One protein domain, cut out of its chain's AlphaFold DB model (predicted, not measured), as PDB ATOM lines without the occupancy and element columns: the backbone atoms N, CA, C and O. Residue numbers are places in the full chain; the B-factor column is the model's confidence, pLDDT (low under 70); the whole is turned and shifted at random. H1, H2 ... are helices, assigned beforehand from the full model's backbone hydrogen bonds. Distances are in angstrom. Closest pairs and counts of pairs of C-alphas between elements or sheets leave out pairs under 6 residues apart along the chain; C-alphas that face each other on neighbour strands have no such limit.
ATOM      1  N   GLY A   2     271.969 295.610 285.855       97.62
ATOM      2  CA  GLY A   2     272.827 296.516 286.625       97.62
ATOM      3  C   GLY A   2     274.331 296.341 286.394       97.62
ATOM      4  O   GLY A   2     275.109 297.134 286.922       97.62
ATOM      5  N   GLN A   3     274.739 295.330 285.616       97.94
ATOM      6  CA  GLN A   3     276.137 295.058 285.265       97.94
ATOM      7  C   GLN A   3     277.076 294.930 286.481       97.94
ATOM      8  O   GLN A   3     278.244 295.300 286.401       97.94
ATOM      9  N   GLY A   4     276.588 294.440 287.622       98.19
ATOM     10  CA  GLY A   4     277.414 294.009 288.751       98.19
ATOM     11  C   GLY A   4     278.128 292.696 288.434       98.19
ATOM     12  O   GLY A   4     277.484 291.726 288.037       98.19
ATOM     13  N   SER A   5     279.448 292.662 288.605       98.12
ATOM     14  CA  SER A   5     280.282 291.481 288.362       98.12
ATOM     15  C   SER A   5     281.503 291.464 289.288       98.12
ATOM     16  O   SER A   5     281.669 292.328 290.144       98.12
ATOM     17  N   MET A   6     282.398 290.484 289.136       97.75
ATOM     18  CA  MET A   6     283.671 290.470 289.874       97.75
ATOM     19  C   MET A   6     284.661 291.546 289.391       97.75
ATOM     20  O   MET A   6     285.691 291.766 290.021       97.75
ATOM     21  N   GLU A   7     284.353 292.229 288.294       97.06
ATOM     22  CA  GLU A   7     285.147 293.304 287.699       97.06
ATOM     23  C   GLU A   7     284.523 294.677 287.979       97.06
ATOM     24  O   GLU A   7     285.233 295.680 288.048       97.06
ATOM     25  N   THR A   8     283.205 294.728 288.184       96.81
ATOM     26  CA  THR A   8     282.430 295.958 288.368       96.81
ATOM     27  C   THR A   8     281.580 295.892 289.629       96.81
ATOM     28  O   THR A   8     280.826 294.952 289.862       96.81
ATOM     29  N   TRP A   9     281.641 296.946 290.438       97.75
ATOM     30  CA  TRP A   9     280.873 297.097 291.677       97.75
ATOM     31  C   TRP A   9     281.200 296.085 292.779       97.75
ATOM     32  O   TRP A   9     281.676 296.509 293.826       97.75
ATOM     33  N   TRP A  10     280.974 294.780 292.601       98.44
ATOM     34  CA  TRP A  10     281.065 293.786 293.678       98.44
ATOM     35  C   TRP A  10     282.404 293.759 294.431       98.44
ATOM     36  O   TRP A  10     282.349 293.609 295.657       98.44
ATOM     37  N   PRO A  11     283.576 294.009 293.804       98.19
ATOM     38  CA  PRO A  11     284.834 294.154 294.536       98.19
ATOM     39  C   PRO A  11     284.779 295.198 295.657       98.19
ATOM     40  O   PRO A  11     285.416 295.024 296.694       98.19
ATOM     41  N   MET A  12     283.959 296.245 295.520       98.12
ATOM     42  CA  MET A  12     283.827 297.296 296.531       98.12
ATOM     43  C   MET A  12     283.229 296.788 297.856       98.12
ATOM     44  O   MET A  12     283.317 297.480 298.868       98.12
ATOM     45  N   CYS A  13     282.678 295.567 297.923       97.25
ATOM     46  CA  CYS A  13     282.294 294.959 299.203       97.25
ATOM     47  C   CYS A  13     283.507 294.591 300.087       97.25
ATOM     48  O   CYS A  13     283.343 294.322 301.284       97.25
ATOM     49  N   GLY A  14     284.713 294.548 299.503       96.75
ATOM     50  CA  GLY A  14     285.968 294.232 300.185       96.75
ATOM     51  C   GLY A  14     286.171 292.742 300.464       96.75
ATOM     52  O   GLY A  14     286.718 292.393 301.507       96.75
ATOM     53  N   ALA A  15     285.663 291.849 299.608       96.81
ATOM     54  CA  ALA A  15     285.838 290.405 299.770       96.81
ATOM     55  C   ALA A  15     286.415 289.753 298.509       96.81
ATOM     56  O   ALA A  15     285.876 289.912 297.415       96.81
ATOM     57  N   VAL A  16     287.471 288.952 298.690       96.94
ATOM     58  CA  VAL A  16     288.221 288.297 297.600       96.94
ATOM     59  C   VAL A  16     287.325 287.425 296.716       96.94
ATOM     60  O   VAL A  16     287.453 287.449 295.496       96.94
ATOM     61  N   LYS A  17     286.342 286.725 297.305       96.56
ATOM     62  CA  LYS A  17     285.376 285.894 296.557       96.56
ATOM     63  C   LYS A  17     284.497 286.671 295.562       96.56
ATOM     64  O   LYS A  17     283.826 286.048 294.751       96.56
ATOM     65  N   TYR A  18     284.477 288.000 295.649       97.44
ATOM     66  CA  TYR A  18     283.746 288.893 294.749       97.44
ATOM     67  C   TYR A  18     284.689 289.799 293.940       97.44
ATOM     68  O   TYR A  18     284.288 290.875 293.515       97.44
ATOM     69  N   GLY A  19     285.945 289.380 293.753       97.50
ATOM     70  CA  GLY A  19     286.906 290.054 292.874       97.50
ATOM     71  C   GLY A  19     287.755 291.142 293.533       97.50
ATOM     72  O   GLY A  19     288.618 291.718 292.873       97.50
ATOM     73  N   TRP A  20     287.572 291.417 294.831       98.06
ATOM     74  CA  TRP A  20     288.424 292.376 295.540       98.06
ATOM     75  C   TRP A  20     289.873 291.883 295.656       98.06
ATOM     76  O   TRP A  20     290.121 290.714 295.961       98.06
ATOM     77  N   LYS A  21     290.826 292.799 295.473       97.19
ATOM     78  CA  LYS A  21     292.268 292.592 295.649       97.19
ATOM     79  C   LYS A  21     292.831 293.695 296.543       97.19
ATOM     80  O   LYS A  21     292.286 294.798 296.576       97.19
ATOM     81  N   GLU A  22     293.931 293.398 297.229       95.62
ATOM     82  CA  GLU A  22     294.647 294.374 298.057       95.62
ATOM     83  C   GLU A  22     294.920 295.667 297.268       95.62
ATOM     84  O   GLU A  22     295.287 295.621 296.093       95.62
ATOM     85  N   GLY A  23     294.690 296.820 297.899       94.75
ATOM     86  CA  GLY A  23     294.795 298.136 297.258       94.75
ATOM     87  C   GLY A  23     293.574 298.587 296.442       94.75
ATOM     88  O   GLY A  23     293.506 299.761 296.078       94.75
ATOM     89  N   MET A  24     292.578 297.728 296.181       96.94
ATOM     90  CA  MET A  24     291.327 298.158 295.540       96.94
ATOM     91  C   MET A  24     290.415 298.916 296.512       96.94
ATOM     92  O   MET A  24     290.332 298.598 297.704       96.94
ATOM     93  N   VAL A  25     289.658 299.877 295.971       96.31
ATOM     94  CA  VAL A  25     288.602 300.597 296.695       96.31
ATOM     95  C   VAL A  25     287.577 299.609 297.253       96.31
ATOM     96  O   VAL A  25     287.069 298.748 296.533       96.31
ATOM     97  N   ALA A  26     287.248 299.756 298.536       97.12
ATOM     98  CA  ALA A  26     286.200 298.988 299.187       97.12
ATOM     99  C   ALA A  26     285.558 299.761 300.338       97.12
ATOM    100  O   ALA A  26     286.228 300.499 301.057       97.12
ATOM    101  N   GLN A  27     284.280 299.479 300.601       95.75
ATOM    102  CA  GLN A  27     283.527 300.029 301.734       95.75
ATOM    103  C   GLN A  27     284.197 299.768 303.091       95.75
ATOM    104  O   GLN A  27     283.943 300.475 304.066       95.75
ATOM    105  N   ARG A  28     285.036 298.728 303.174       92.69
ATOM    106  CA  ARG A  28     285.783 298.356 304.382       92.69
ATOM    107  C   ARG A  28     287.021 299.228 304.616       92.69
ATOM    108  O   ARG A  28     287.546 299.197 305.719       92.69
ATOM    109  N   ASN A  29     287.433 300.048 303.647       93.56
ATOM    110  CA  ASN A  29     288.581 300.956 303.755       93.56
ATOM    111  C   ASN A  29     288.199 302.281 304.460       93.56
ATOM    112  O   ASN A  29     288.695 303.346 304.106       93.56
ATOM    113  N   GLY A  30     287.271 302.243 305.424       93.75
ATOM    114  CA  GLY A  30     286.825 303.409 306.201       93.75
ATOM    115  C   GLY A  30     285.494 304.038 305.771       93.75
ATOM    116  O   GLY A  30     284.829 304.669 306.595       93.75
ATOM    117  N   GLY A  31     285.044 303.838 304.526       96.25
ATOM    118  CA  GLY A  31     283.793 304.422 304.020       96.25
ATOM    119  C   GLY A  31     282.557 304.009 304.827       96.25
ATOM    120  O   GLY A  31     281.806 304.855 305.321       96.25
ATOM    121  N   ARG A  32     282.389 302.702 305.064       95.31
ATOM    122  CA  ARG A  32     281.290 302.166 305.884       95.31
ATOM    123  C   ARG A  32     281.342 302.683 307.321       95.31
ATOM    124  O   ARG A  32     280.307 302.987 307.901       95.31
ATOM    125  N   GLU A  33     282.530 302.766 307.905       94.81
ATOM    126  CA  GLU A  33     282.718 303.211 309.292       94.81
ATOM    127  C   GLU A  33     282.354 304.687 309.448       94.81
ATOM    128  O   GLU A  33     281.675 305.049 310.408       94.81
ATOM    129  N   ARG A  34     282.715 305.520 308.464       96.25
ATOM    130  CA  ARG A  34     282.317 306.931 308.415       96.25
ATOM    131  C   ARG A  34     280.802 307.092 308.298       96.25
ATOM    132  O   ARG A  34     280.229 307.880 309.046       96.25
ATOM    133  N   LEU A  35     280.151 306.329 307.415       96.19
ATOM    134  CA  LEU A  35     278.693 306.374 307.265       96.19
ATOM    135  C   LEU A  35     277.977 305.969 308.563       96.19
ATOM    136  O   LEU A  35     277.049 306.653 308.992       96.19
ATOM    137  N   LEU A  36     278.436 304.898 309.219       95.31
ATOM    138  CA  LEU A  36     277.887 304.474 310.510       95.31
ATOM    139  C   LEU A  36     278.099 305.536 311.595       95.31
ATOM    140  O   LEU A  36     277.168 305.841 312.334       95.31
ATOM    141  N   MET A  37     279.284 306.150 311.655       95.88
ATOM    142  CA  MET A  37     279.571 307.246 312.583       95.88
ATOM    143  C   MET A  37     278.640 308.446 312.364       95.88
ATOM    144  O   MET A  37     278.140 309.010 313.338       95.88
ATOM    145  N   TYR A  38     278.335 308.814 311.115       97.19
ATOM    146  CA  TYR A  38     277.360 309.872 310.839       97.19
ATOM    147  C   TYR A  38     275.952 309.543 311.343       97.19
ATOM    148  O   TYR A  38     275.267 310.447 311.827       97.19
ATOM    149  N   GLY A  39     275.535 308.278 311.250       95.81
ATOM    150  CA  GLY A  39     274.274 307.804 311.822       95.81
ATOM    151  C   GLY A  39     274.263 307.903 313.350       95.81
ATOM    152  O   GLY A  39     273.378 308.537 313.914       95.81
ATOM    153  N   GLU A  40     275.284 307.359 314.017       95.00
ATOM    154  CA  GLU A  40     275.397 307.364 315.489       95.00
ATOM    155  C   GLU A  40     275.493 308.778 316.082       95.00
ATOM    156  O   GLU A  40     274.984 309.044 317.167       95.00
ATOM    157  N   THR A  41     276.127 309.709 315.370       95.06
ATOM    158  CA  THR A  41     276.260 311.111 315.804       95.06
ATOM    159  C   THR A  41     275.079 311.983 315.391       95.06
ATOM    160  O   THR A  41     275.094 313.188 315.641       95.06
ATOM    161  N   SER A  42     274.063 311.414 314.729       95.31
ATOM    162  CA  SER A  42     272.937 312.171 314.173       95.31
ATOM    163  C   SER A  42     273.369 313.340 313.275       95.31
ATOM    164  O   SER A  42     272.632 314.323 313.131       95.31
ATOM    165  N   THR A  43     274.539 313.229 312.630       97.38
ATOM    166  CA  THR A  43     275.071 314.250 311.716       97.38
ATOM    167  C   THR A  43     274.007 314.575 310.661       97.38
ATOM    168  O   THR A  43     273.422 313.640 310.109       97.38
ATOM    169  N   PRO A  44     273.703 315.853 310.358       96.69
ATOM    170  CA  PRO A  44     272.688 316.193 309.361       96.69
ATOM    171  C   PRO A  44     272.954 315.534 308.003       96.69
ATOM    172  O   PRO A  44     274.095 315.532 307.545       96.69
ATOM    173  N   VAL A  45     271.912 315.004 307.348       94.94
ATOM    174  CA  VAL A  45     272.032 314.199 306.112       94.94
ATOM    175  C   VAL A  45     272.818 314.924 305.017       94.94
ATOM    176  O   VAL A  45     273.721 314.338 304.431       94.94
ATOM    177  N   TYR A  46     272.577 316.223 304.815       96.38
ATOM    178  CA  TYR A  46     273.283 317.031 303.809       96.38
ATOM    179  C   TYR A  46     274.797 317.179 304.060       96.38
ATOM    180  O   TYR A  46     275.522 317.632 303.179       96.38
ATOM    181  N   LYS A  47     275.295 316.805 305.249       97.62
ATOM    182  CA  LYS A  47     276.730 316.765 305.582       97.62
ATOM    183  C   LYS A  47     277.346 315.372 305.423       97.62
ATOM    184  O   LYS A  47     278.563 315.241 305.525       97.62
ATOM    185  N   ARG A  48     276.541 314.332 305.179       97.38
ATOM    186  CA  ARG A  48     276.983 312.931 305.046       97.38
ATOM    187  C   ARG A  48     277.454 312.632 303.620       97.38
ATOM    188  O   ARG A  48     276.946 311.731 302.961       97.38
ATOM    189  N   LEU A  49     278.387 313.432 303.118       96.00
ATOM    190  CA  LEU A  49     278.863 313.320 301.741       96.00
ATOM    191  C   LEU A  49     279.842 312.144 301.620       96.00
ATOM    192  O   LEU A  49     280.944 312.188 302.169       96.00
ATOM    193  N   MET A  50     279.425 311.106 300.895       96.44
ATOM    194  CA  MET A  50     280.249 309.943 300.559       96.44
ATOM    195  C   MET A  50     280.862 310.132 299.169       96.44
ATOM    196  O   MET A  50     280.219 310.683 298.274       96.44
ATOM    197  N   LYS A  51     282.102 309.680 298.989       95.12
ATOM    198  CA  LYS A  51     282.859 309.802 297.738       95.12
ATOM    199  C   LYS A  51     283.080 308.432 297.086       95.12
ATOM    200  O   LYS A  51     282.951 307.417 297.771       95.12
ATOM    201  N   PRO A  52     283.454 308.364 295.796       94.31
ATOM    202  CA  PRO A  52     283.785 307.097 295.144       94.31
ATOM    203  C   PRO A  52     284.838 306.271 295.899       94.31
ATOM    204  O   PRO A  52     284.713 305.051 295.979       94.31
ATOM    205  N   GLU A  53     285.822 306.921 296.531       94.88
ATOM    206  CA  GLU A  53     286.884 306.253 297.299       94.88
ATOM    207  C   GLU A  53     286.364 305.570 298.574       94.88
ATOM    208  O   GLU A  53     287.027 304.692 299.123       94.88
ATOM    209  N   ASP A  54     285.160 305.932 299.028       96.75
ATOM    210  CA  ASP A  54     284.504 305.284 300.161       96.75
ATOM    211  C   ASP A  54     283.875 303.933 299.781       96.75
ATOM    212  O   ASP A  54     283.409 303.215 300.664       96.75
ATOM    213  N   GLY A  55     283.845 303.572 298.491       96.44
ATOM    214  CA  GLY A  55     283.422 302.249 298.018       96.44
ATOM    215  C   GLY A  55     281.958 301.904 298.306       96.44
ATOM    216  O   GLY A  55     281.619 300.726 298.436       96.44
ATOM    217  N   MET A  56     281.092 302.911 298.439       97.12
ATOM    218  CA  MET A  56     279.661 302.721 298.684       97.12
ATOM    219  C   MET A  56     278.946 302.391 297.370       97.12
ATOM    220  O   MET A  56     278.839 303.235 296.482       97.12
ATOM    221  N   ARG A  57     278.463 301.152 297.238       97.62
ATOM    222  CA  ARG A  57     277.738 300.696 296.043       97.62
ATOM    223  C   ARG A  57     276.286 301.197 296.066       97.62
ATOM    224  O   ARG A  57     275.673 301.154 297.134       97.62
ATOM    225  N   PRO A  58     275.730 301.636 294.925       96.69
ATOM    226  CA  PRO A  58     274.330 302.040 294.832       96.69
ATOM    227  C   PRO A  58     273.394 300.827 294.711       96.69
ATOM    228  O   PRO A  58     273.804 299.761 294.254       96.69
TER     229      PRO A  58
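What this domain is: This is residues 2 to 58 of the 311 residues of the protein "Glycoside hydrolase family 28 protein" of Bacteroides ovatus (UniProt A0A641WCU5). This domain has little regular structure: it is mostly loops, with the short helix H1 towards one end and the longer helix H2 towards the other. After H2, residues 41 to 58 turn and fold back towards the middle. The printed part has 57 residues, with 14 in the two named helices, H1 then H2, and no named strand; the class is all helix. It is only just loose, close to compact, with a radius of gyration of the C-alphas of 12.4 A and spans of 34 by 23 by 14 A.

Where its parts are: H1 is residues 10 to 13, from C-alpha 10 at (281.065, 293.786, 293.678). H2 is residues 31 to 40, 14.5 A long, ending with C-alpha 40 at (275.397, 307.364, 315.489).

How they stand to each other: H1 and H2 are apart. Every O i to N i+4 pair in H2 is within hydrogen-bond range; H1 is too short for such a pair.

The domain as a whole: The two C-alphas farthest apart, those of Lys 17 and Pro 44, are 35.3 A apart. The 17-residue link from H1 to H2 is long. The printed part has no cut, and no printed residue is under 70 in pLDDT.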